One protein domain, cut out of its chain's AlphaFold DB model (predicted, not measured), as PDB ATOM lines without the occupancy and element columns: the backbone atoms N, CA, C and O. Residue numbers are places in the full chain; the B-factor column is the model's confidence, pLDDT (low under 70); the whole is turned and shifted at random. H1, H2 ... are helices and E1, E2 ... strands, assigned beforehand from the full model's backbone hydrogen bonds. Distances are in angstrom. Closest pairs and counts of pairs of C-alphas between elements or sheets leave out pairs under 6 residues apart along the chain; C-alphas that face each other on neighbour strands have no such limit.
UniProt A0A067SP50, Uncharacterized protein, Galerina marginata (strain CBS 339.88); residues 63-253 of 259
ATOM      1  N   GLY A  63     -51.871  35.687  16.683       56.03
ATOM      2  CA  GLY A  63     -53.164  36.352  16.454       56.03
ATOM      3  C   GLY A  63     -53.668  36.496  15.012       56.03
ATOM      4  O   GLY A  63     -54.831  36.845  14.842       56.03
ATOM      5  N   GLN A  64     -52.886  36.201  13.963       56.28
ATOM      6  CA  GLN A  64     -53.348  36.354  12.567       56.28
ATOM      7  C   GLN A  64     -53.050  35.118  11.709       56.28
ATOM      8  O   GLN A  64     -51.943  34.945  11.221       56.28
ATOM      9  N   LYS A  65     -54.044  34.242  11.494       55.12
ATOM     10  CA  LYS A  65     -53.864  32.980  10.740       55.12
ATOM     11  C   LYS A  65     -53.896  33.140   9.209       55.12
ATOM     12  O   LYS A  65     -53.247  32.363   8.517       55.12
ATOM     13  N   GLY A  66     -54.624  34.132   8.679       55.84
ATOM     14  CA  GLY A  66     -54.841  34.306   7.229       55.84
ATOM     15  C   GLY A  66     -53.663  34.938   6.476       55.84
ATOM     16  O   GLY A  66     -53.243  34.427   5.441       55.84
ATOM     17  N   TRP A  67     -53.066  35.998   7.027       56.22
ATOM     18  CA  TRP A  67     -51.923  36.706   6.424       56.22
ATOM     19  C   TRP A  67     -50.661  35.833   6.299       56.22
ATOM     20  O   TRP A  67     -49.853  35.991   5.386       56.22
ATOM     21  N   LEU A  68     -50.531  34.837   7.175       62.16
ATOM     22  CA  LEU A  68     -49.440  33.860   7.152       62.16
ATOM     23  C   LEU A  68     -49.457  32.976   5.909       62.16
ATOM     24  O   LEU A  68     -48.403  32.561   5.433       62.16
ATOM     25  N   ILE A  69     -50.646  32.667   5.391       62.09
ATOM     26  CA  ILE A  69     -50.782  31.867   4.174       62.09
ATOM     27  C   ILE A  69     -50.290  32.692   2.978       62.09
ATOM     28  O   ILE A  69     -49.563  32.166   2.139       62.09
ATOM     29  N   LEU A  70     -50.592  33.995   2.950       64.12
ATOM     30  CA  LEU A  70     -50.140  34.896   1.891       64.12
ATOM     31  C   LEU A  70     -48.615  35.087   1.910       64.12
ATOM     32  O   LEU A  70     -47.973  34.941   0.874       64.12
ATOM     33  N   GLN A  71     -48.021  35.295   3.090       65.88
ATOM     34  CA  GLN A  71     -46.560  35.360   3.236       65.88
ATOM     35  C   GLN A  71     -45.869  34.075   2.770       65.88
ATOM     36  O   GLN A  71     -44.829  34.135   2.122       65.88
ATOM     37  N   ARG A  72     -46.439  32.897   3.054       68.50
ATOM     38  CA  ARG A  72     -45.880  31.617   2.583       68.50
ATOM     39  C   ARG A  72     -45.828  31.542   1.062       68.50
ATOM     40  O   ARG A  72     -44.814  31.112   0.523       68.50
ATOM     41  N   VAL A  73     -46.892  31.974   0.387       69.12
ATOM     42  CA  VAL A  73     -46.945  32.004  -1.081       69.12
ATOM     43  C   VAL A  73     -45.953  33.029  -1.635       69.12
ATOM     44  O   VAL A  73     -45.235  32.719  -2.580       69.12
ATOM     45  N   GLU A  74     -45.834  34.203  -1.017       72.69
ATOM     46  CA  GLU A  74     -44.849  35.220  -1.407       72.69
ATOM     47  C   GLU A  74     -43.406  34.687  -1.317       72.69
ATOM     48  O   GLU A  74     -42.645  34.785  -2.279       72.69
ATOM     49  N   TYR A  75     -43.030  34.046  -0.205       72.38
ATOM     50  CA  TYR A  75     -41.702  33.436  -0.052       72.38
ATOM     51  C   TYR A  75     -41.471  32.257  -1.010       72.38
ATOM     52  O   TYR A  75     -40.345  32.049  -1.469       72.38
ATOM     53  N   MET A  76     -42.527  31.510  -1.350       70.50
ATOM     54  CA  MET A  76     -42.479  30.454  -2.365       70.50
ATOM     55  C   MET A  76     -42.128  31.034  -3.740       70.50
ATOM     56  O   MET A  76     -41.243  30.512  -4.417       70.50
ATOM     57  N   LEU A  77     -42.756  32.153  -4.113       72.56
ATOM     58  CA  LEU A  77     -42.458  32.862  -5.357       72.56
ATOM     59  C   LEU A  77     -41.018  33.390  -5.359       72.56
ATOM     60  O   LEU A  77     -40.286  33.139  -6.312       72.56
ATOM     61  N   TRP A  78     -40.560  34.028  -4.275       74.50
ATOM     62  CA  TRP A  78     -39.168  34.489  -4.165       74.50
ATOM     63  C   TRP A  78     -38.144  33.358  -4.315       74.50
ATOM     64  O   TRP A  78     -37.123  33.542  -4.974       74.50
ATOM     65  N   THR A  79     -38.426  32.184  -3.744       70.44
ATOM     66  CA  THR A  79     -37.539  31.011  -3.846       70.44
ATOM     67  C   THR A  79     -37.481  30.464  -5.271       70.44
ATOM     68  O   THR A  79     -36.413  30.058  -5.724       70.44
ATOM     69  N   ALA A  80     -38.610  30.474  -5.983       73.31
ATOM     70  CA  ALA A  80     -38.685  30.002  -7.362       73.31
ATOM     71  C   ALA A  80     -37.998  30.961  -8.351       73.31
ATOM     72  O   ALA A  80     -37.320  30.505  -9.269       73.31
ATOM     73  N   PHE A  81     -38.147  32.277  -8.167       78.94
ATOM     74  CA  PHE A  81     -37.574  33.274  -9.080       78.94
ATOM     75  C   PHE A  81     -36.100  33.584  -8.813       78.94
ATOM     76  O   PHE A  81     -35.382  33.940  -9.746       78.94
ATOM     77  N   ALA A  82     -35.648  33.487  -7.561       81.94
ATOM     78  CA  ALA A  82     -34.296  33.871  -7.170       81.94
ATOM     79  C   ALA A  82     -33.712  32.926  -6.099       81.94
ATOM     80  O   ALA A  82     -33.497  33.340  -4.948       81.94
ATOM     81  N   PRO A  83     -33.427  31.659  -6.456       75.69
ATOM     82  CA  PRO A  83     -32.834  30.692  -5.534       75.69
ATOM     83  C   PRO A  83     -31.473  31.157  -4.992       75.69
ATOM     84  O   PRO A  83     -31.127  30.839  -3.856       75.69
ATOM     85  N   GLU A  84     -30.720  31.973  -5.738       81.38
ATOM     86  CA  GLU A  84     -29.432  32.528  -5.308       81.38
ATOM     87  C   GLU A  84     -29.592  33.581  -4.209       81.38
ATOM     88  O   GLU A  84     -28.805  33.617  -3.260       81.38
ATOM     89  N   ILE A  85     -30.622  34.429  -4.312       83.44
ATOM     90  CA  ILE A  85     -30.934  35.424  -3.277       83.44
ATOM     91  C   ILE A  85     -31.371  34.698  -2.009       83.44
ATOM     92  O   ILE A  85     -30.914  35.039  -0.915       83.44
ATOM     93  N   MET A  86     -32.196  33.659  -2.157       82.44
ATOM     94  CA  MET A  86     -32.604  32.828  -1.031       82.44
ATOM     95  C   MET A  86     -31.400  32.132  -0.387       82.44
ATOM     96  O   MET A  86     -31.270  32.136   0.838       82.44
ATOM     97  N   LEU A  87     -30.470  31.606  -1.188       83.31
ATOM     98  CA  LEU A  87     -29.246  30.987  -0.684       83.31
ATOM     99  C   LEU A  87     -28.377  31.992   0.070       83.31
ATOM    100  O   LEU A  87     -27.912  31.706   1.174       83.31
ATOM    101  N   PHE A  88     -28.192  33.190  -0.477       86.19
ATOM    102  CA  PHE A  88     -27.461  34.251   0.206       86.19
ATOM    103  C   PHE A  88     -28.123  34.633   1.536       86.19
ATOM    104  O   PHE A  88     -27.438  34.810   2.547       86.19
ATOM    105  N   TRP A  89     -29.454  34.711   1.563       84.69
ATOM    106  CA  TRP A  89     -30.212  34.977   2.778       84.69
ATOM    107  C   TRP A  89     -30.029  33.865   3.819       84.69
ATOM    108  O   TRP A  89     -29.706  34.162   4.972       84.69
ATOM    109  N   ALA A  90     -30.118  32.597   3.407       84.81
ATOM    110  CA  ALA A  90     -29.860  31.441   4.263       84.81
ATOM    111  C   ALA A  90     -28.437  31.466   4.845       84.81
ATOM    112  O   ALA A  90     -28.262  31.286   6.050       84.81
ATOM    113  N   ILE A  91     -27.427  31.792   4.030       87.50
ATOM    114  CA  ILE A  91     -26.033  31.942   4.473       87.50
ATOM    115  C   ILE A  91     -25.901  33.062   5.506       87.50
ATOM    116  O   ILE A  91     -25.244  32.873   6.533       87.50
ATOM    117  N   LYS A  92     -26.499  34.239   5.266       88.50
ATOM    118  CA  LYS A  92     -26.459  35.343   6.240       88.50
ATOM    119  C   LYS A  92     -27.142  34.953   7.544       88.50
ATOM    120  O   LYS A  92     -26.597  35.241   8.611       88.50
ATOM    121  N   GLN A  93     -28.291  34.285   7.464       85.62
ATOM    122  CA  GLN A  93     -29.022  33.820   8.634       85.62
ATOM    123  C   GLN A  93     -28.169  32.836   9.439       85.62
ATOM    124  O   GLN A  93     -27.927  33.066  10.621       85.62
ATOM    125  N   TRP A  94     -27.616  31.814   8.785       87.75
ATOM    126  CA  TRP A  94     -26.746  30.821   9.414       87.75
ATOM    127  C   TRP A  94     -25.483  31.433  10.023       87.75
ATOM    128  O   TRP A  94     -25.139  31.132  11.164       87.75
ATOM    129  N   ARG A  95     -24.812  32.353   9.318       90.44
ATOM    130  CA  ARG A  95     -23.650  33.073   9.868       90.44
ATOM    131  C   ARG A  95     -24.025  33.864  11.116       90.44
ATOM    132  O   ARG A  95     -23.314  33.772  12.108       90.44
ATOM    133  N   GLY A  96     -25.140  34.591  11.090       87.75
ATOM    134  CA  GLY A  96     -25.612  35.329  12.260       87.75
ATOM    135  C   GLY A  96     -25.946  34.405  13.436       87.75
ATOM    136  O   GLY A  96     -25.474  34.650  14.542       87.75
ATOM    137  N   ALA A  97     -26.667  33.303  13.200       87.12
ATOM    138  CA  ALA A  97     -26.984  32.313  14.230       87.12
ATOM    139  C   ALA A  97     -25.717  31.686  14.823       87.12
ATOM    140  O   ALA A  97     -25.605  31.522  16.038       87.12
ATOM    141  N   ARG A  98     -24.731  31.386  13.971       88.94
ATOM    142  CA  ARG A  98     -23.443  30.840  14.390       88.94
ATOM    143  C   ARG A  98     -22.653  31.840  15.222       88.94
ATOM    144  O   ARG A  98     -22.104  31.437  16.241       88.94
ATOM    145  N   THR A  99     -22.623  33.118  14.845       90.31
ATOM    146  CA  THR A  99     -21.984  34.168  15.653       90.31
ATOM    147  C   THR A  99     -22.604  34.233  17.046       90.31
ATOM    148  O   THR A  99     -21.879  34.166  18.031       90.31
ATOM    149  N   VAL A 100     -23.937  34.256  17.141       87.44
ATOM    150  CA  VAL A 100     -24.657  34.257  18.427       87.44
ATOM    151  C   VAL A 100     -24.323  33.022  19.265       87.44
ATOM    152  O   VAL A 100     -24.010  33.135  20.449       87.44
ATOM    153  N   ALA A 101     -24.335  31.841  18.647       88.38
ATOM    154  CA  ALA A 101     -23.990  30.597  19.323       88.38
ATOM    155  C   ALA A 101     -22.540  30.580  19.825       88.38
ATOM    156  O   ALA A 101     -22.276  30.041  20.893       88.38
ATOM    157  N   GLN A 102     -21.595  31.181  19.093       88.50
ATOM    158  CA  GLN A 102     -20.209  31.295  19.554       88.50
ATOM    159  C   GLN A 102     -20.081  32.260  20.738       88.50
ATOM    160  O   GLN A 102     -19.404  31.920  21.709       88.50
ATOM    161  N   THR A 103     -20.764  33.408  20.707       88.44
ATOM    162  CA  THR A 103     -20.755  34.383  21.810       88.44
ATOM    163  C   THR A 103     -21.253  33.763  23.117       88.44
ATOM    164  O   THR A 103     -20.621  33.920  24.161       88.44
ATOM    165  N   TYR A 104     -22.338  32.985  23.061       86.94
ATOM    166  CA  TYR A 104     -22.941  32.355  24.241       86.94
ATOM    167  C   TYR A 104     -22.599  30.869  24.401       86.94
ATOM    168  O   TYR A 104     -23.248  30.164  25.174       86.94
ATOM    169  N   LYS A 105     -21.539  30.384  23.743       86.06
ATOM    170  CA  LYS A 105     -21.132  28.970  23.798       86.06
ATOM    171  C   LYS A 105     -20.863  28.495  25.227       86.06
ATOM    172  O   LYS A 105     -21.218  27.378  25.590       86.06
ATOM    173  N   LYS A 106     -20.281  29.365  26.062       85.62
ATOM    174  CA  LYS A 106     -20.021  29.094  27.490       85.62
ATOM    175  C   LYS A 106     -21.300  28.867  28.305       85.62
ATOM    176  O   LYS A 106     -21.230  28.274  29.371       85.62
ATOM    177  N   ARG A 107     -22.447  29.339  27.811       83.12
ATOM    178  CA  ARG A 107     -23.762  29.217  28.453       83.12
ATOM    179  C   ARG A 107     -24.627  28.108  27.840       83.12
ATOM    180  O   ARG A 107     -25.823  28.067  28.088       83.12
ATOM    181  N   GLY A 108     -24.040  27.234  27.016       84.56
ATOM    182  CA  GLY A 108     -24.735  26.085  26.423       84.56
ATOM    183  C   GLY A 108     -25.548  26.390  25.161       84.56
ATOM    184  O   GLY A 108     -26.203  25.497  24.631       84.56
ATOM    185  N   TRP A 109     -25.495  27.617  24.634       87.06
ATOM    186  CA  TRP A 109     -26.208  27.953  23.404       87.06
ATOM    187  C   TRP A 109     -25.570  27.314  22.170       87.06
ATOM    188  O   TRP A 109     -24.361  27.374  21.942       87.06
ATOM    189  N   THR A 110     -26.427  26.739  21.335       88.69
ATOM    190  CA  THR A 110     -26.074  26.127  20.050       88.69
ATOM    191  C   THR A 110     -26.564  26.984  18.883       88.69
ATOM    192  O   THR A 110     -27.320  27.939  19.067       88.69
ATOM    193  N   VAL A 111     -26.173  26.646  17.654       87.56
ATOM    194  CA  VAL A 111     -26.632  27.356  16.442       87.56
ATOM    195  C   VAL A 111     -28.163  27.319  16.320       87.56
ATOM    196  O   VAL A 111     -28.762  28.296  15.877       87.56
ATOM    197  N   THR A 112     -28.811  26.261  16.821       85.75
ATOM    198  CA  THR A 112     -30.274  26.165  16.946       85.75
ATOM    199  C   THR A 112     -30.857  27.293  17.805       85.75
ATOM    200  O   THR A 112     -31.858  27.885  17.411       85.75
ATOM    201  N   HIS A 113     -30.209  27.660  18.918       86.81
ATOM    202  CA  HIS A 113     -30.625  28.788  19.764       86.81
ATOM    203  C   HIS A 113     -30.446  30.124  19.043       86.81
ATOM    204  O   HIS A 113     -31.320  30.986  19.107       86.81
ATOM    205  N   GLY A 114     -29.344  30.280  18.302       87.06
ATOM    206  CA  GLY A 114     -29.105  31.458  17.469       87.06
ATOM    207  C   GLY A 114     -30.168  31.622  16.380       87.06
ATOM    208  O   GLY A 114     -30.701  32.716  16.196       87.06
ATOM    209  N   HIS A 115     -30.536  30.531  15.702       85.75
ATOM    210  CA  HIS A 115     -31.633  30.533  14.739       85.75
ATOM    211  C   HIS A 115     -32.973  30.832  15.407       85.75
ATOM    212  O   HIS A 115     -33.749  31.619  14.872       85.75
ATOM    213  N   PHE A 116     -33.236  30.246  16.574       84.31
ATOM    214  CA  PHE A 116     -34.459  30.485  17.329       84.31
ATOM    215  C   PHE A 116     -34.598  31.956  17.742       84.31
ATOM    216  O   PHE A 116     -35.649  32.553  17.524       84.31
ATOM    217  N   LEU A 117     -33.514  32.582  18.213       85.31
ATOM    218  CA  LEU A 117     -33.460  34.014  18.515       85.31
ATOM    219  C   LEU A 117     -33.709  34.875  17.271       85.31
ATOM    220  O   LEU A 117     -34.544  35.772  17.301       85.31
ATOM    221  N   GLN A 118     -33.040  34.581  16.152       83.19
ATOM    222  CA  GLN A 118     -33.232  35.320  14.896       83.19
ATOM    223  C   GLN A 118     -34.648  35.200  14.321       83.19
ATOM    224  O   GLN A 118     -35.108  36.109  13.635       83.19
ATOM    225  N   MET A 119     -35.328  34.079  14.564       75.94
ATOM    226  CA  MET A 119     -36.725  33.874  14.171       75.94
ATOM    227  C   MET A 119     -37.719  34.542  15.126       75.94
ATOM    228  O   MET A 119     -38.920  34.512  14.873       75.94
ATOM    229  N   GLY A 120     -37.237  35.142  16.216       76.12
ATOM    230  CA  GLY A 120     -38.080  35.754  17.231       76.12
ATOM    231  C   GLY A 120     -38.750  34.757  18.169       76.12
ATOM    232  O   GLY A 120     -39.816  35.025  18.713       76.12
ATOM    233  N   GLY A 121     -38.130  33.593  18.359       78.31
ATOM    234  CA  GLY A 121     -38.621  32.539  19.235       78.31
ATOM    235  C   GLY A 121     -38.641  32.911  20.718       78.31
ATOM    236  O   GLY A 121     -39.353  32.271  21.486       78.31
ATOM    237  N   PHE A 122     -37.919  33.953  21.128       83.62
ATOM    238  CA  PHE A 122     -37.949  34.483  22.491       83.62
ATOM    239  C   PHE A 122     -38.826  35.736  22.550       83.62
ATOM    240  O   PHE A 122     -38.634  36.669  21.770       83.62
ATOM    241  N   MET A 123     -39.774  35.768  23.485       82.31
ATOM    242  CA  MET A 123     -40.629  36.930  23.741       82.31
ATOM    243  C   MET A 123     -40.411  37.445  25.154       82.31
ATOM    244  O   MET A 123     -40.376  36.665  26.102       82.31
ATOM    245  N   LEU A 124     -40.297  38.762  25.287       80.50
ATOM    246  CA  LEU A 124     -40.174  39.423  26.576       80.50
ATOM    247  C   LEU A 124     -41.542  39.613  27.218       80.50
ATOM    248  O   LEU A 124     -42.489  40.066  26.567       80.50
ATOM    249  N   TYR A 125     -41.609  39.298  28.505       77.62
ATOM    250  CA  TYR A 125     -42.782  39.500  29.340       77.62
ATOM    251  C   TYR A 125     -42.447  40.430  30.501       77.62
ATOM    252  O   TYR A 125     -41.459  40.238  31.209       77.62
ATOM    253  N   GLU A 126     -43.306  41.421  30.709       80.31
ATOM    254  CA  GLU A 126     -43.260  42.325  31.854       80.31
ATOM    255  C   GLU A 126     -44.611  42.260  32.563       80.31
ATOM    256  O   GLU A 126     -45.650  42.482  31.939       80.31
ATOM    257  N   ASP A 127     -44.614  41.878  33.843       75.62
ATOM    258  CA  ASP A 127     -45.828  41.756  34.665       75.62
ATOM    259  C   ASP A 127     -46.969  40.964  33.975       75.62
ATOM    260  O   ASP A 127     -48.150  41.309  34.056       75.62
ATOM    261  N   GLY A 128     -46.615  39.899  33.243       71.69
ATOM    262  CA  GLY A 128     -47.566  39.039  32.526       71.69
ATOM    263  C   GLY A 128     -48.062  39.580  31.178       71.69
ATOM    264  O   GLY A 128     -48.892  38.931  30.540       71.69
ATOM    265  N   LYS A 129     -47.553  40.724  30.703       75.75
ATOM    266  CA  LYS A 129     -47.878  41.292  29.385       75.75
ATOM    267  C   LYS A 129     -46.734  41.077  28.383       75.75
ATOM    268  O   LYS A 129     -45.576  41.286  28.743       75.75
ATOM    269  N   PRO A 130     -47.028  40.684  27.127       75.19
ATOM    270  CA  PRO A 130     -46.009  40.544  26.091       75.19
ATOM    271  C   PRO A 130     -45.532  41.928  25.629       75.19
ATOM    272  O   PRO A 130     -46.327  42.706  25.106       75.19
ATOM    273  N   GLN A 131     -44.243  42.222  25.804       74.19
ATOM    274  CA  GLN A 131     -43.632  43.498  25.401       74.19
ATOM    275  C   GLN A 131     -43.043  43.457  23.985       74.19
ATOM    276  O   GLN A 131     -42.925  44.485  23.325       74.19
ATOM    277  N   GLY A 132     -42.698  42.269  23.484       73.88
ATOM    278  CA  GLY A 132     -42.208  42.101  22.119       73.88
ATOM    279  C   GLY A 132     -41.188  40.982  21.966       73.88
ATOM    280  O   GLY A 132     -40.852  40.268  22.913       73.88
ATOM    281  N   VAL A 133     -40.699  40.826  20.739       78.69
ATOM    282  CA  VAL A 133     -39.689  39.827  20.386       78.69
ATOM    283  C   VAL A 133     -38.316  40.256  20.908       78.69
ATOM    284  O   VAL A 133     -37.886  41.390  20.706       78.69
ATOM    285  N   LEU A 134     -37.601  39.326  21.535       80.56
ATOM    286  CA  LEU A 134     -36.248  39.539  22.030       80.56
ATOM    287  C   LEU A 134     -35.241  39.472  20.869       80.56
ATOM    288  O   LEU A 134     -34.950  38.399  20.343       80.56
ATOM    289  N   SER A 135     -34.710  40.626  20.465       82.50
ATOM    290  CA  SER A 135     -33.617  40.725  19.484       82.50
ATOM    291  C   SER A 135     -32.251  40.494  20.141       82.50
ATOM    292  O   SER A 135     -32.101  40.649  21.349       82.50
ATOM    293  N   LEU A 136     -31.222  40.179  19.347       82.31
ATOM    294  CA  LEU A 136     -29.850  39.990  19.834       82.31
ATOM    295  C   LEU A 136     -29.277  41.239  20.518       82.31
ATOM    296  O   LEU A 136     -28.559  41.116  21.505       82.31
ATOM    297  N   THR A 137     -29.563  42.433  19.995       81.62
ATOM    298  CA  THR A 137     -29.111  43.691  20.609       81.62
ATOM    299  C   THR A 137     -29.758  43.878  21.974       81.62
ATOM    300  O   THR A 137     -29.053  44.058  22.957       81.62
ATOM    301  N   LEU A 138     -31.078  43.692  22.043       80.12
ATOM    302  CA  LEU A 138     -31.856  43.813  23.272       80.12
ATOM    303  C   LEU A 138     -31.450  42.762  24.315       80.12
ATOM    304  O   LEU A 138     -31.314  43.079  25.489       80.12
ATOM    305  N   LEU A 139     -31.186  41.523  23.893       84.06
ATOM    306  CA  LEU A 139     -30.658  40.475  24.768       84.06
ATOM    307  C   LEU A 139     -29.320  40.876  25.400       84.06
ATOM    308  O   LEU A 139     -29.127  40.626  26.585       84.06
ATOM    309  N   ASN A 140     -28.404  41.474  24.631       84.19
ATOM    310  CA  ASN A 140     -27.121  41.933  25.166       84.19
ATOM    311  C   ASN A 140     -27.311  43.083  26.158       84.19
ATOM    312  O   ASN A 140     -26.818  42.966  27.277       84.19
ATOM    313  N   SER A 141     -28.078  44.120  25.796       81.75
ATOM    314  CA  SER A 141     -28.356  45.260  26.681       81.75
ATOM    315  C   SER A 141     -28.957  44.799  28.014       81.75
ATOM    316  O   SER A 141     -28.456  45.127  29.084       81.75
ATOM    317  N   LEU A 142     -29.988  43.948  27.964       80.94
ATOM    318  CA  LEU A 142     -30.683  43.477  29.164       80.94
ATOM    319  C   LEU A 142     -29.827  42.558  30.037       80.94
ATOM    320  O   LEU A 142     -29.993  42.525  31.257       80.94
ATOM    321  N   LEU A 143     -28.923  41.797  29.422       83.25
ATOM    322  CA  LEU A 143     -28.017  40.923  30.147       83.25
ATOM    323  C   LEU A 143     -26.878  41.704  30.817       83.25
ATOM    324  O   LEU A 143     -26.462  41.326  31.909       83.25
ATOM    325  N   GLU A 144     -26.386  42.774  30.186       82.56
ATOM    326  CA  GLU A 144     -25.407  43.695  30.778       82.56
ATOM    327  C   GLU A 144     -26.008  44.487  31.945       82.56
ATOM    328  O   GLU A 144     -25.344  44.682  32.962       82.56
ATOM    329  N   GLU A 145     -27.281  44.873  31.840       80.75
ATOM    330  CA  GLU A 145     -28.011  45.561  32.909       80.75
ATOM    331  C   GLU A 145     -28.452  44.633  34.059       80.75
ATOM    332  O   GLU A 145     -28.867  45.113  35.113       80.75
ATOM    333  N   GLY A 146     -28.379  43.307  33.881       77.38
ATOM    334  CA  GLY A 146     -28.875  42.332  34.861       77.38
ATOM    335  C   GLY A 146     -30.407  42.301  34.986       77.38
ATOM    336  O   GLY A 146     -30.933  41.799  35.977       77.38
ATOM    337  N   CYS A 147     -31.120  42.827  33.987       72.44
ATOM    338  CA  CYS A 147     -32.580  42.957  33.955       72.44
ATOM    339  C   CYS A 147     -33.301  41.682  33.481       72.44
ATOM    340  O   CYS A 147     -34.527  41.643  33.472       72.44
ATOM    341  N   ILE A 148     -32.581  40.643  33.043       79.38
ATOM    342  CA  ILE A 148     -33.167  39.361  32.623       79.38
ATOM    343  C   ILE A 148     -32.331  38.182  33.109       79.38
ATOM    344  O   ILE A 148     -31.098  38.233  33.131       79.38
ATOM    345  N   GLU A 149     -33.004  37.076  33.415       77.62
ATOM    346  CA  GLU A 149     -32.330  35.788  33.525       77.62
ATOM    347  C   GLU A 149     -32.001  35.260  32.131       77.62
ATOM    348  O   GLU A 149     -32.800  35.343  31.193       77.62
ATOM    349  N   PHE A 150     -30.798  34.709  31.984       79.31
ATOM    350  CA  PHE A 150     -30.408  34.102  30.724       79.31
ATOM    351  C   PHE A 150     -31.307  32.887  30.445       79.31
ATOM    352  O   PHE A 150     -31.364  31.974  31.275       79.31
ATOM    353  N   PRO A 151     -31.988  32.826  29.286       78.50
ATOM    354  CA  PRO A 151     -32.876  31.715  28.982       78.50
ATOM    355  C   PRO A 151     -32.048  30.437  28.823       78.50
ATOM    356  O   PRO A 151     -31.332  30.239  27.835       78.50
ATOM    357  N   THR A 152     -32.157  29.563  29.820       77.19
ATOM    358  CA  THR A 152     -31.394  28.309  29.916       77.19
ATOM    359  C   THR A 152     -32.144  27.162  29.231       77.19
ATOM    360  O   THR A 152     -32.153  26.029  29.704       77.19
ATOM    361  N   ILE A 153     -32.829  27.471  28.127       80.69
ATOM    362  CA  ILE A 153     -33.549  26.472  27.341       80.69
ATOM    363  C   ILE A 153     -32.547  25.494  26.722       80.69
ATOM    364  O   ILE A 153     -31.451  25.887  26.328       80.69
ATOM    365  N   THR A 154     -32.906  24.213  26.667       84.25
ATOM    366  CA  THR A 154     -32.064  23.181  26.051       84.25
ATOM    367  C   THR A 154     -32.355  23.052  24.558       84.25
ATOM    368  O   THR A 154     -33.437  23.396  24.071       84.25
ATOM    369  N   ARG A 155     -31.392  22.516  23.797       80.94
ATOM    370  CA  ARG A 155     -31.579  22.267  22.358       80.94
ATOM    371  C   ARG A 155     -32.736  21.294  22.128       80.94
ATOM    372  O   ARG A 155     -33.503  21.467  21.186       80.94
ATOM    373  N   GLU A 156     -32.842  20.289  22.983       78.19
ATOM    374  CA  GLU A 156     -33.849  19.236  22.945       78.19
ATOM    375  C   GLU A 156     -35.243  19.823  23.162       78.19
ATOM    376  O   GLU A 156     -36.160  19.498  22.418       78.19
ATOM    377  N   GLU A 157     -35.385  20.769  24.093       78.19
ATOM    378  CA  GLU A 157     -36.654  21.447  24.359       78.19
ATOM    379  C   GLU A 157     -37.097  22.359  23.196       78.19
ATOM    380  O   GLU A 157     -38.291  22.477  22.905       78.19
ATOM    381  N   ILE A 158     -36.153  22.981  22.478       78.94
ATOM    382  CA  ILE A 158     -36.464  23.719  21.239       78.94
ATOM    383  C   ILE A 158     -36.911  22.755  20.130       78.94
ATOM    384  O   ILE A 158     -37.833  23.065  19.372       78.94
ATOM    385  N   LEU A 159     -36.265  21.591  20.020       74.44
ATOM    386  CA  LEU A 159     -36.570  20.604  18.984       74.44
ATOM    387  C   LEU A 159     -37.875  19.850  19.232       74.44
ATOM    388  O   LEU A 159     -38.592  19.593  18.270       74.44
ATOM    389  N   ASP A 160     -38.219  19.557  20.483       69.81
ATOM    390  CA  ASP A 160     -39.496  18.933  20.851       69.81
ATOM    391  C   ASP A 160     -40.690  19.827  20.473       69.81
ATOM    392  O   ASP A 160     -41.713  19.376  19.957       69.81
ATOM    393  N   ARG A 161     -40.508  21.149  20.585       70.69
ATOM    394  CA  ARG A 161     -41.478  22.135  20.086       70.69
ATOM    395  C   ARG A 161     -41.556  22.201  18.557       70.69
ATOM    396  O   ARG A 161     -42.533  22.731  18.021       70.69
ATOM    397  N   SER A 162     -40.564  21.672  17.838       68.06
ATOM    398  CA  SER A 162     -40.536  21.633  16.373       68.06
ATOM    399  C   SER A 162     -41.257  20.376  15.856       68.06
ATOM    400  O   SER A 162     -40.695  19.299  15.675       68.06
ATOM    401  N   LYS A 163     -42.566  20.495  15.609       57.16
ATOM    402  CA  LYS A 163     -43.467  19.357  15.332       57.16
ATOM    403  C   LYS A 163     -43.233  18.589  14.011       57.16
ATOM    404  O   LYS A 163     -44.044  17.732  13.678       57.16
ATOM    405  N   SER A 164     -42.205  18.898  13.210       53.38
ATOM    406  CA  SER A 164     -42.124  18.434  11.807       53.38
ATOM    407  C   SER A 164     -40.730  18.023  11.314       53.38
ATOM    408  O   SER A 164     -40.558  17.794  10.115       53.38
ATOM    409  N   ASP A 165     -39.722  17.950  12.181       62.69
ATOM    410  CA  ASP A 165     -38.354  18.140  11.697       62.69
ATOM    411  C   ASP A 165     -37.736  16.896  11.031       62.69
ATOM    412  O   ASP A 165     -37.182  17.019   9.952       62.69
ATOM    413  N   ALA A 166     -37.872  15.680  11.567       59.84
ATOM    414  CA  ALA A 166     -37.132  14.530  11.018       59.84
ATOM    415  C   ALA A 166     -37.756  13.911   9.750       59.84
ATOM    416  O   ALA A 166     -37.058  13.633   8.776       59.84
ATOM    417  N   LEU A 167     -39.076  13.705   9.733       61.09
ATOM    418  CA  LEU A 167     -39.738  12.985   8.635       61.09
ATOM    419  C   LEU A 167     -39.800  13.813   7.347       61.09
ATOM    420  O   LEU A 167     -39.492  13.294   6.276       61.09
ATOM    421  N   ALA A 168     -40.126  15.106   7.441       64.12
ATOM    422  CA  ALA A 168     -40.148  15.993   6.277       64.12
ATOM    423  C   ALA A 168     -38.746  16.152   5.664       64.12
ATOM    424  O   ALA A 168     -38.597  16.143   4.443       64.12
ATOM    425  N   LYS A 169     -37.715  16.213   6.518       66.31
ATOM    426  CA  LYS A 169     -36.298  16.217   6.138       66.31
ATOM    427  C   LYS A 169     -35.908  14.947   5.370       66.31
ATOM    428  O   LYS A 169     -35.351  15.052   4.281       66.31
ATOM    429  N   CYS A 170     -36.257  13.765   5.877       66.12
ATOM    430  CA  CYS A 170     -35.957  12.495   5.206       66.12
ATOM    431  C   CYS A 170     -36.684  12.345   3.862       66.12
ATOM    432  O   CYS A 170     -36.073  11.928   2.880       66.12
ATOM    433  N   VAL A 171     -37.966  12.718   3.793       66.38
ATOM    434  CA  VAL A 171     -38.749  12.667   2.546       66.38
ATOM    435  C   VAL A 171     -38.169  13.619   1.497       66.38
ATOM    436  O   VAL A 171     -38.021  13.237   0.339       66.38
ATOM    437  N   ALA A 172     -37.771  14.826   1.903       65.19
ATOM    438  CA  ALA A 172     -37.130  15.803   1.029       65.19
ATOM    439  C   ALA A 172     -35.814  15.292   0.425       65.19
ATOM    440  O   ALA A 172     -35.605  15.376  -0.786       65.19
ATOM    441  N   VAL A 173     -34.940  14.739   1.269       67.69
ATOM    442  CA  VAL A 173     -33.653  14.177   0.843       67.69
ATOM    443  C   VAL A 173     -33.869  12.970  -0.070       67.69
ATOM    444  O   VAL A 173     -33.202  12.857  -1.095       67.69
ATOM    445  N   GLY A 174     -34.841  12.109   0.248       66.44
ATOM    446  CA  GLY A 174     -35.214  10.975  -0.597       66.44
ATOM    447  C   GLY A 174     -35.689  11.405  -1.986       66.44
ATOM    448  O   GLY A 174     -35.215  10.867  -2.984       66.44
ATOM    449  N   GLN A 175     -36.557  12.418  -2.062       62.28
ATOM    450  CA  GLN A 175     -37.063  12.961  -3.327       62.28
ATOM    451  C   GLN A 175     -35.937  13.563  -4.186       62.28
ATOM    452  O   GLN A 175     -35.885  13.329  -5.394       62.28
ATOM    453  N   LEU A 176     -35.016  14.300  -3.557       67.50
ATOM    454  CA  LEU A 176     -33.860  14.906  -4.218       67.50
ATOM    455  C   LEU A 176     -32.897  13.845  -4.765       67.50
ATOM    456  O   LEU A 176     -32.511  13.896  -5.932       67.50
ATOM    457  N   LEU A 177     -32.533  12.864  -3.936       69.69
ATOM    458  CA  LEU A 177     -31.637  11.775  -4.328       69.69
ATOM    459  C   LEU A 177     -32.241  10.935  -5.454       69.69
ATOM    460  O   LEU A 177     -31.542  10.601  -6.408       69.69
ATOM    461  N   TRP A 178     -33.539  10.641  -5.380       68.69
ATOM    462  CA  TRP A 178     -34.245   9.892  -6.415       68.69
ATOM    463  C   TRP A 178     -34.208  10.605  -7.770       68.69
ATOM    464  O   TRP A 178     -33.894   9.985  -8.786       68.69
ATOM    465  N   PHE A 179     -34.466  11.916  -7.789       67.75
ATOM    466  CA  PHE A 179     -34.405  12.702  -9.019       67.75
ATOM    467  C   PHE A 179     -32.985  12.757  -9.602       67.75
ATOM    468  O   PHE A 179     -32.805  12.549 -10.801       67.75
ATOM    469  N   VAL A 180     -31.965  12.963  -8.760       68.50
ATOM    470  CA  VAL A 180     -30.557  12.980  -9.197       68.50
ATOM    471  C   VAL A 180     -30.157  11.639  -9.816       68.50
ATOM    472  O   VAL A 180     -29.541  11.623 -10.879       68.50
ATOM    473  N   VAL A 181     -30.554  10.515  -9.212       67.00
ATOM    474  CA  VAL A 181     -30.287   9.177  -9.765       67.00
ATOM    475  C   VAL A 181     -30.960   8.995 -11.131       67.00
ATOM    476  O   VAL A 181     -30.318   8.501 -12.057       67.00
ATOM    477  N   GLN A 182     -32.212   9.438 -11.300       63.22
ATOM    478  CA  GLN A 182     -32.895   9.369 -12.598       63.22
ATOM    479  C   GLN A 182     -32.240  10.256 -13.666       63.22
ATOM    480  O   GLN A 182     -32.138   9.838 -14.820       63.22
ATOM    481  N   ALA A 183     -31.760  11.443 -13.290       65.12
ATOM    482  CA  ALA A 183     -31.069  12.354 -14.198       65.12
ATOM    483  C   ALA A 183     -29.697  11.803 -14.634       65.12
ATOM    484  O   ALA A 183     -29.376  11.795 -15.822       65.12
ATOM    485  N   VAL A 184     -28.904  11.271 -13.695       65.94
ATOM    486  CA  VAL A 184     -27.582  10.683 -13.983       65.94
ATOM    487  C   VAL A 184     -27.706   9.413 -14.831       65.94
ATOM    488  O   VAL A 184     -26.935   9.227 -15.774       65.94
ATOM    489  N   ALA A 185     -28.704   8.564 -14.564       63.09
ATOM    490  CA  ALA A 185     -28.965   7.373 -15.375       63.09
ATOM    491  C   ALA A 185     -29.269   7.718 -16.846       63.09
ATOM    492  O   ALA A 185     -28.860   6.992 -17.745       63.09
ATOM    493  N   ARG A 186     -29.934   8.851 -17.111       62.97
ATOM    494  CA  ARG A 186     -30.218   9.328 -18.476       62.97
ATOM    495  C   ARG A 186     -29.011   9.970 -19.152       62.97
ATOM    496  O   ARG A 186     -28.787   9.706 -20.331       62.97
ATOM    497  N   LEU A 187     -28.208  10.730 -18.400       60.44
ATOM    498  CA  LEU A 187     -26.935  11.292 -18.870       60.44
ATOM    499  C   LEU A 187     -25.977  10.186 -19.343       60.44
ATOM    500  O   LEU A 187     -25.320  10.328 -20.370       60.44
ATOM    501  N   SER A 188     -25.955   9.065 -18.620       57.97
ATOM    502  CA  SER A 188     -25.115   7.898 -18.922       57.97
ATOM    503  C   SER A 188     -25.523   7.178 -20.215       57.97
ATOM    504  O   SER A 188     -24.701   6.513 -20.833       57.97
ATOM    505  N   CYS A 189     -26.787   7.312 -20.630       58.75
ATOM    506  CA  CYS A 189     -27.344   6.655 -21.813       58.75
ATOM    507  C   CYS A 189     -27.313   7.536 -23.079       58.75
ATOM    508  O   CYS A 189     -27.946   7.169 -24.065       58.75
ATOM    509  N   HIS A 190     -26.624   8.689 -23.067       53.00
ATOM    510  CA  HIS A 190     -26.476   9.608 -24.214       53.00
ATOM    511  C   HIS A 190     -27.790  10.038 -24.905       53.00
ATOM    512  O   HIS A 190     -27.794  10.408 -26.080       53.00
ATOM    513  N   LEU A 191     -28.916  10.036 -24.186       57.19
ATOM    514  CA  LEU A 191     -30.170  10.585 -24.707       57.19
ATOM    515  C   LEU A 191     -30.087  12.121 -24.797       57.19
ATOM    516  O   LEU A 191     -29.378  12.736 -23.996       57.19
ATOM    517  N   PRO A 192     -30.811  12.761 -25.737       56.00
ATOM    518  CA  PRO A 192     -30.853  14.215 -25.833       56.00
ATOM    519  C   PRO A 192     -31.416  14.787 -24.530       56.00
ATOM    520  O   PRO A 192     -32.606  14.656 -24.241       56.00
ATOM    521  N   ILE A 193     -30.539  15.388 -23.728       56.25
ATOM    522  CA  ILE A 193     -30.896  16.005 -22.452       56.25
ATOM    523  C   ILE A 193     -31.778  17.204 -22.764       56.25
ATOM    524  O   ILE A 193     -31.351  18.145 -23.437       56.25
ATOM    525  N   ALA A 194     -33.014  17.167 -22.279       66.12
ATOM    526  CA  ALA A 194     -33.896  18.315 -22.383       66.12
ATOM    527  C   ALA A 194     -33.316  19.448 -21.525       66.12
ATOM    528  O   ALA A 194     -32.942  19.225 -20.375       66.12
ATOM    529  N   GLU A 195     -33.287  20.678 -22.044       69.00
ATOM    530  CA  GLU A 195     -32.783  21.867 -21.327       69.00
ATOM    531  C   GLU A 195     -33.392  22.011 -19.915       69.00
ATOM    532  O   GLU A 195     -32.745  22.469 -18.972       69.00
ATOM    533  N   LEU A 196     -34.623  21.520 -19.740       66.62
ATOM    534  CA  LEU A 196     -35.347  21.478 -18.474       66.62
ATOM    535  C   LEU A 196     -34.721  20.544 -17.415       66.62
ATOM    536  O   LEU A 196     -34.792  20.848 -16.223       66.62
ATOM    537  N   GLU A 197     -34.103  19.425 -17.805       66.94
ATOM    538  CA  GLU A 197     -33.436  18.506 -16.866       66.94
ATOM    539  C   GLU A 197     -32.190  19.158 -16.243       66.94
ATOM    540  O   GLU A 197     -31.981  19.053 -15.034       66.94
ATOM    541  N   LEU A 198     -31.416  19.918 -17.029       73.50
ATOM    542  CA  LEU A 198     -30.229  20.635 -16.546       73.50
ATOM    543  C   LEU A 198     -30.593  21.764 -15.562       73.50
ATOM    544  O   LEU A 198     -29.930  21.952 -14.535       73.50
ATOM    545  N   ILE A 199     -31.679  22.491 -15.842       74.94
ATOM    546  CA  ILE A 199     -32.217  23.521 -14.941       74.94
ATOM    547  C   ILE A 199     -32.663  22.879 -13.628       74.94
ATOM    548  O   ILE A 199     -32.313  23.359 -12.548       74.94
ATOM    549  N   THR A 200     -33.386  21.763 -13.710       74.62
ATOM    550  CA  THR A 200     -33.885  21.065 -12.520       74.62
ATOM    551  C   THR A 200     -32.733  20.547 -11.659       74.62
ATOM    552  O   THR A 200     -32.780  20.678 -10.437       74.62
ATOM    553  N   LEU A 201     -31.655  20.048 -12.273       76.50
ATOM    554  CA  LEU A 201     -30.439  19.642 -11.565       76.50
ATOM    555  C   LEU A 201     -29.768  20.821 -10.842       76.50
ATOM    556  O   LEU A 201     -29.357  20.683  -9.690       76.50
ATOM    557  N   SER A 202     -29.712  21.996 -11.468       80.12
ATOM    558  CA  SER A 202     -29.174  23.207 -10.831       80.12
ATOM    559  C   SER A 202     -30.023  23.638  -9.629       80.12
ATOM    560  O   SER A 202     -29.483  23.902  -8.554       80.12
ATOM    561  N   PHE A 203     -31.354  23.626  -9.764       76.06
ATOM    562  CA  PHE A 203     -32.278  23.871  -8.650       76.06
ATOM    563  C   PHE A 203     -32.089  22.861  -7.514       76.06
ATOM    564  O   PHE A 203     -32.029  23.257  -6.354       76.06
ATOM    565  N   CYS A 204     -31.918  21.578  -7.838       76.62
ATOM    566  CA  CYS A 204     -31.638  20.518  -6.871       76.62
ATOM    567  C   CYS A 204     -30.372  20.809  -6.050       76.62
ATOM    568  O   CYS A 204     -30.386  20.693  -4.823       76.62
ATOM    569  N   VAL A 205     -29.291  21.245  -6.706       79.06
ATOM    570  CA  VAL A 205     -28.041  21.633  -6.036       79.06
ATOM    571  C   VAL A 205     -28.250  22.857  -5.136       79.06
ATOM    572  O   VAL A 205     -27.825  22.840  -3.980       79.06
ATOM    573  N   PHE A 206     -28.947  23.897  -5.604       79.75
ATOM    574  CA  PHE A 206     -29.263  25.066  -4.771       79.75
ATOM    575  C   PHE A 206     -30.116  24.704  -3.553       79.75
ATOM    576  O   PHE A 206     -29.815  25.147  -2.443       79.75
ATOM    577  N   THR A 207     -31.132  23.858  -3.726       76.81
ATOM    578  CA  THR A 207     -31.952  23.341  -2.627       76.81
ATOM    579  C   THR A 207     -31.119  22.522  -1.643       76.81
ATOM    580  O   THR A 207     -31.302  22.674  -0.437       76.81
ATOM    581  N   ALA A 208     -30.154  21.725  -2.110       78.56
ATOM    582  CA  ALA A 208     -29.239  20.999  -1.231       78.56
ATOM    583  C   ALA A 208     -28.397  21.950  -0.363       78.56
ATOM    584  O   ALA A 208     -28.283  21.745   0.846       78.56
ATOM    585  N   PHE A 209     -27.854  23.024  -0.948       82.38
ATOM    586  CA  PHE A 209     -27.113  24.036  -0.191       82.38
ATOM    587  C   PHE A 209     -28.002  24.795   0.797       82.38
ATOM    588  O   PHE A 209     -27.613  24.972   1.951       82.38
ATOM    589  N   LEU A 210     -29.200  25.214   0.379       78.75
ATOM    590  CA  LEU A 210     -30.186  25.844   1.264       78.75
ATOM    591  C   LEU A 210     -30.475  24.968   2.479       78.75
ATOM    592  O   LEU A 210     -30.415  25.417   3.623       78.75
ATOM    593  N   TYR A 211     -30.725  23.694   2.214       75.25
ATOM    594  CA  TYR A 211     -31.023  22.704   3.223       75.25
ATOM    595  C   TYR A 211     -29.841  22.448   4.167       75.25
ATOM    596  O   TYR A 211     -30.037  22.354   5.376       75.25
ATOM    597  N   PHE A 212     -28.608  22.431   3.653       81.31
ATOM    598  CA  PHE A 212     -27.400  22.365   4.477       81.31
ATOM    599  C   PHE A 212     -27.309  23.547   5.457       81.31
ATOM    600  O   PHE A 212     -27.091  23.341   6.650       81.31
ATOM    601  N   PHE A 213     -27.528  24.781   4.989       79.25
ATOM    602  CA  PHE A 213     -27.486  25.968   5.855       79.25
ATOM    603  C   PHE A 213     -28.650  26.039   6.851       79.25
ATOM    604  O   PHE A 213     -28.508  26.641   7.916       79.25
ATOM    605  N   TRP A 214     -29.787  25.422   6.539       75.75
ATOM    606  CA  TRP A 214     -30.962  25.381   7.412       75.75
ATOM    607  C   TRP A 214     -31.119  24.093   8.216       75.75
ATOM    608  O   TRP A 214     -32.092  23.963   8.957       75.75
ATOM    609  N   TRP A 215     -30.153  23.177   8.156       72.88
ATOM    610  CA  TRP A 215     -30.225  21.893   8.853       72.88
ATOM    611  C   TRP A 215     -30.514  22.041  10.357       72.88
ATOM    612  O   TRP A 215     -31.295  21.273  10.925       72.88
ATOM    613  N   GLU A 216     -29.929  23.062  10.991       69.25
ATOM    614  CA  GLU A 216     -30.032  23.335  12.431       69.25
ATOM    615  C   GLU A 216     -31.127  24.351  12.805       69.25
ATOM    616  O   GLU A 216     -31.273  24.680  13.987       69.25
ATOM    617  N   LYS A 217     -31.884  24.860  11.822       73.88
ATOM    618  CA  LYS A 217     -32.967  25.829  12.024       73.88
ATOM    619  C   LYS A 217     -34.243  25.085  12.456       73.88
ATOM    620  O   LYS A 217     -34.742  24.271  11.681       73.88
ATOM    621  N   PRO A 218     -34.791  25.345  13.661       63.91
ATOM    622  CA  PRO A 218     -35.970  24.630  14.146       63.91
ATOM    623  C   PRO A 218     -37.219  25.052  13.359       63.91
ATOM    624  O   PRO A 218     -37.536  26.239  13.264       63.91
ATOM    625  N   LEU A 219     -37.922  24.086  12.768       62.53
ATOM    626  CA  LEU A 219     -39.045  24.337  11.868       62.53
ATOM    627  C   LEU A 219     -40.400  24.270  12.588       62.53
ATOM    628  O   LEU A 219     -40.654  23.366  13.380       62.53
ATOM    629  N   ASN A 220     -41.319  25.175  12.234       60.56
ATOM    630  CA  ASN A 220     -42.719  25.145  12.679       60.56
ATOM    631  C   ASN A 220     -42.885  25.241  14.209       60.56
ATOM    632  O   ASN A 220     -43.743  24.575  14.792       60.56
ATOM    633  N   VAL A 221     -42.067  26.074  14.861       61.69
ATOM    634  CA  VAL A 221     -42.253  26.383  16.280       61.69
ATOM    635  C   VAL A 221     -43.471  27.296  16.421       61.69
ATOM    636  O   VAL A 221     -43.476  28.423  15.931       61.69
ATOM    637  N   GLN A 222     -44.532  26.783  17.042       58.91
ATOM    638  CA  GLN A 222     -45.802  27.506  17.209       58.91
ATOM    639  C   GLN A 222     -45.877  28.311  18.510       58.91
ATOM    640  O   GLN A 222     -46.836  29.049  18.717       58.91
ATOM    641  N   THR A 223     -44.897  28.152  19.400       62.00
ATOM    642  CA  THR A 223     -44.894  28.760  20.732       62.00
ATOM    643  C   THR A 223     -43.559  29.429  21.006       62.00
ATOM    644  O   THR A 223     -42.505  28.804  20.904       62.00
ATOM    645  N   THR A 224     -43.615  30.711  21.353       73.06
ATOM    646  CA  THR A 224     -42.455  31.473  21.804       73.06
ATOM    647  C   THR A 224     -42.116  31.116  23.248       73.06
ATOM    648  O   THR A 224     -42.978  30.708  24.029       73.06
ATOM    649  N   VAL A 225     -40.844  31.251  23.600       78.88
ATOM    650  CA  VAL A 225     -40.341  31.044  24.956       78.88
ATOM    651  C   VAL A 225     -40.418  32.381  25.695       78.88
ATOM    652  O   VAL A 225     -39.808  33.352  25.229       78.88
ATOM    653  N   PRO A 226     -41.176  32.466  26.803       77.69
ATOM    654  CA  PRO A 226     -41.265  33.686  27.589       77.69
ATOM    655  C   PRO A 226     -39.960  33.916  28.362       77.69
ATOM    656  O   PRO A 226     -39.457  33.015  29.032       77.69
ATOM    657  N   VAL A 227     -39.428  35.132  28.280       80.00
ATOM    658  CA  VAL A 227     -38.318  35.622  29.104       80.00
ATOM    659  C   VAL A 227     -38.862  36.765  29.949       80.00
ATOM    660  O   VAL A 227     -39.273  37.794  29.412       80.00
ATOM    661  N   ASN A 228     -38.915  36.567  31.265       79.00
ATOM    662  CA  ASN A 228     -39.447  37.569  32.182       79.00
ATOM    663  C   ASN A 228     -38.390  38.634  32.478       79.00
ATOM    664  O   ASN A 228     -37.233  38.313  32.758       79.00
ATOM    665  N   ILE A 229     -38.808  39.895  32.441       76.06
ATOM    666  CA  ILE A 229     -37.974  41.028  32.828       76.06
ATOM    667  C   ILE A 229     -37.980  41.135  34.353       76.06
ATOM    668  O   ILE A 229     -39.031  41.270  34.980       76.06
ATOM    669  N   LEU A 230     -36.793  41.094  34.947       73.56
ATOM    670  CA  LEU A 230     -36.561  41.450  36.335       73.56
ATOM    671  C   LEU A 230     -36.434  42.975  36.402       73.56
ATOM    672  O   LEU A 230     -35.546  43.562  35.784       73.56
ATOM    673  N   ARG A 231     -37.352  43.637  37.113       62.91
ATOM    674  CA  ARG A 231     -37.357  45.102  37.224       62.91
ATOM    675  C   ARG A 231     -36.009  45.579  37.802       62.91
ATOM    676  O   ARG A 231     -35.620  45.085  38.864       62.91
ATOM    677  N   PRO A 232     -35.306  46.527  37.156       54.53
ATOM    678  CA  PRO A 232     -34.020  46.989  37.652       54.53
ATOM    679  C   PRO A 232     -34.179  47.677  39.006       54.53
ATOM    680  O   PRO A 232     -35.092  48.473  39.223       54.53
ATOM    681  N   THR A 233     -33.252  47.404  39.919       51.59
ATOM    682  CA  THR A 233     -33.198  48.035  41.248       51.59
ATOM    683  C   THR A 233     -32.730  49.495  41.188       51.59
ATOM    684  O   THR A 233     -32.758  50.183  42.205       51.59
ATOM    685  N   ASN A 234     -32.297  49.980  40.015       51.59
ATOM    686  CA  ASN A 234     -31.686  51.294  39.833       51.59
ATOM    687  C   ASN A 234     -32.546  52.196  38.914       51.59
ATOM    688  O   ASN A 234     -32.782  51.839  37.762       51.59
ATOM    689  N   PRO A 235     -32.980  53.389  39.363       48.09
ATOM    690  CA  PRO A 235     -33.925  54.244  38.628       48.09
ATOM    691  C   PRO A 235     -33.348  54.937  37.377       48.09
ATOM    692  O   PRO A 235     -34.082  55.588  36.637       48.09
ATOM    693  N   LEU A 236     -32.042  54.819  37.118       52.75
ATOM    694  CA  LEU A 236     -31.401  55.388  35.926       52.75
ATOM    695  C   LEU A 236     -31.482  54.469  34.697       52.75
ATOM    696  O   LEU A 236     -31.457  54.977  33.582       52.75
ATOM    697  N   SER A 237     -31.624  53.150  34.871       52.28
ATOM    698  CA  SER A 237     -31.764  52.213  33.744       52.28
ATOM    699  C   SER A 237     -33.197  52.129  33.219       52.28
ATOM    700  O   SER A 237     -33.410  51.820  32.053       52.28
ATOM    701  N   SER A 238     -34.204  52.486  34.025       52.62
ATOM    702  CA  SER A 238     -35.605  52.489  33.580       52.62
ATOM    703  C   SER A 238     -35.883  53.482  32.443       52.62
ATOM    704  O   SER A 238     -36.789  53.250  31.647       52.62
ATOM    705  N   SER A 239     -35.110  54.570  32.331       53.38
ATOM    706  CA  SER A 239     -35.286  55.586  31.282       53.38
ATOM    707  C   SER A 239     -34.638  55.189  29.946       53.38
ATOM    708  O   SER A 239     -35.246  55.389  28.891       53.38
ATOM    709  N   SER A 240     -33.452  54.565  29.961       54.38
ATOM    710  CA  SER A 240     -32.822  53.976  28.767       54.38
ATOM    711  C   SER A 240     -33.609  52.767  28.266       54.38
ATOM    712  O   SER A 240     -33.894  52.672  27.070       54.38
ATOM    713  N   PHE A 241     -34.062  51.918  29.191       55.53
ATOM    714  CA  PHE A 241     -34.945  50.786  28.935       55.53
ATOM    715  C   PHE A 241     -36.240  51.242  28.248       55.53
ATOM    716  O   PHE A 241     -36.516  50.832  27.124       55.53
ATOM    717  N   GLN A 242     -36.993  52.187  28.820       57.09
ATOM    718  CA  GLN A 242     -38.211  52.707  28.177       57.09
ATOM    719  C   GLN A 242     -37.961  53.327  26.793       57.09
ATOM    720  O   GLN A 242     -38.842  53.281  25.936       57.09
ATOM    721  N   THR A 243     -36.764  53.859  26.537       58.06
ATOM    722  CA  THR A 243     -36.404  54.441  25.238       58.06
ATOM    723  C   THR A 243     -36.113  53.370  24.171       58.06
ATOM    724  O   THR A 243     -36.560  53.510  23.029       58.06
ATOM    725  N   GLU A 244     -35.413  52.278  24.511       57.59
ATOM    726  CA  GLU A 244     -35.201  51.138  23.597       57.59
ATOM    727  C   GLU A 244     -36.482  50.324  23.369       57.59
ATOM    728  O   GLU A 244     -36.780  49.945  22.228       57.59
ATOM    729  N   PHE A 245     -37.284  50.115  24.418       56.75
ATOM    730  CA  PHE A 245     -38.609  49.506  24.292       56.75
ATOM    731  C   PHE A 245     -39.542  50.396  23.480       56.75
ATOM    732  O   PHE A 245     -40.200  49.903  22.572       56.75
ATOM    733  N   GLY A 246     -39.530  51.711  23.704       52.75
ATOM    734  CA  GLY A 246     -40.276  52.676  22.900       52.75
ATOM    735  C   GLY A 246     -39.922  52.589  21.415       52.75
ATOM    736  O   GLY A 246     -40.816  52.494  20.580       52.75
ATOM    737  N   LYS A 247     -38.631  52.511  21.059       52.59
ATOM    738  CA  LYS A 247     -38.208  52.295  19.661       52.59
ATOM    739  C   LYS A 247     -38.659  50.945  19.100       52.59
ATOM    740  O   LYS A 247     -39.054  50.877  17.936       52.59
ATOM    741  N   SER A 248     -38.623  49.882  19.898       48.50
ATOM    742  CA  SER A 248     -39.000  48.527  19.464       48.50
ATOM    743  C   SER A 248     -40.514  48.382  19.281       48.50
ATOM    744  O   SER A 248     -40.959  47.863  18.258       48.50
ATOM    745  N   SER A 249     -41.306  48.934  20.201       46.59
ATOM    746  CA  SER A 249     -42.768  49.011  20.125       46.59
ATOM    747  C   SER A 249     -43.228  49.910  18.981       46.59
ATOM    748  O   SER A 249     -44.127  49.526  18.242       46.59
ATOM    749  N   VAL A 250     -42.557  51.046  18.744       46.19
ATOM    750  CA  VAL A 250     -42.807  51.896  17.566       46.19
ATOM    751  C   VAL A 250     -42.416  51.180  16.274       46.19
ATOM    752  O   VAL A 250     -43.101  51.337  15.273       46.19
ATOM    753  N   THR A 251     -41.370  50.348  16.262       43.78
ATOM    754  CA  THR A 251     -41.035  49.516  15.087       43.78
ATOM    755  C   THR A 251     -42.098  48.438  14.849       43.78
ATOM    756  O   THR A 251     -42.435  48.141  13.703       43.78
ATOM    757  N   TYR A 252     -42.681  47.897  15.922       40.97
ATOM    758  CA  TYR A 252     -43.789  46.947  15.852       40.97
ATOM    759  C   TYR A 252     -45.095  47.618  15.385       40.97
ATOM    760  O   TYR A 252     -45.801  47.054  14.553       40.97
ATOM    761  N   GLU A 253     -45.401  48.835  15.846       37.69
ATOM    762  CA  GLU A 253     -46.565  49.615  15.404       37.69
ATOM    763  C   GLU A 253     -46.404  50.202  13.994       37.69
ATOM    764  O   GLU A 253     -47.326  50.087  13.191       37.69
TER     765      GLU A 253
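This is residues 63 to 253 of the 259 residues of an uncharacterized protein of Galerina marginata (strain CBS 339.88) (UniProt A0A067SP50). A long, loose rod: the helical hairpin H6 and H7 makes one end, and the small three-stranded sheet E2 E1 E3, with H4 and H8, lies toward the other. H2 joins the two, side by side with H7 at its first part and crossed by H3 farther on; H1 makes a corner with H2, and residues 63 to 74 stick out. The printed part has 191 residues, mostly helix, in the order H1 H2 H3 E1 E2 H4 H5 H6 H7 E3 H8; the sheet is mixed. The radius of gyration of the C-alphas is 21.3 A, and the spans are 77 by 35 by 25 A.

H1, residues 67 to 81, begins at C-alpha 67 (-51.923, 36.706, 6.424) and is 21.4 A long. H2, residues 83 to 103, is 30.1 A long. H3 is residues 111 to 118, E1 residues 122 to 126, E2 residues 129 to 133, H4 residues 136 to 144 and H5 residues 155 to 160. H6, residues 165 to 188, is the longest at 34.9 A. H7, residues 195 to 214, is 29.0 A long. E3 is residues 225 to 228. H8, residues 237 to 253, is 23.7 A long and ends at C-alpha 253 (-46.565, 49.615, 15.404).

H1 and H2 only just touch, only at the corner, with 3 pairs of C-alphas within 8 A, the closest Thr 79 and Met 86 at 6.0 A. H2 is the hub. It touches H3, about perpendicular at 73 degrees, closest C-alphas Ala 97 and Gly 114, 4.0 A. It touches H7 at a shallow tilt of 14 degrees, the same way, closest C-alphas Leu 87 and Leu 210, 5.6 A. H3 touches H5, closest C-alphas Thr 112 and Arg 155, 6.8 A. H6 and H7 form a hairpin, opposite ways at 31 degrees, closest C-alphas Leu 176 and Cys 204, 6.6 A. E1 and E2, a hairpin, are antiparallel, with N 124 and O 132 2.9 A apart; E1 and E3 are parallel, with N 227 and O 123 2.8 A apart. H8 only grazes the sheet, with residues 245 to 252, and is near H4. In each helix but H6, with 19 of 20, every O i to N i+4 pair is within hydrogen-bond range.

The C-alphas of His 190 and Pro 235 are the farthest apart, 77.4 A. The printed part has no cut, and no link is long. The mean pLDDT of the printed part is 71.9; residues under 70 include 63 to 73, 162 to 197 and 231 to 253.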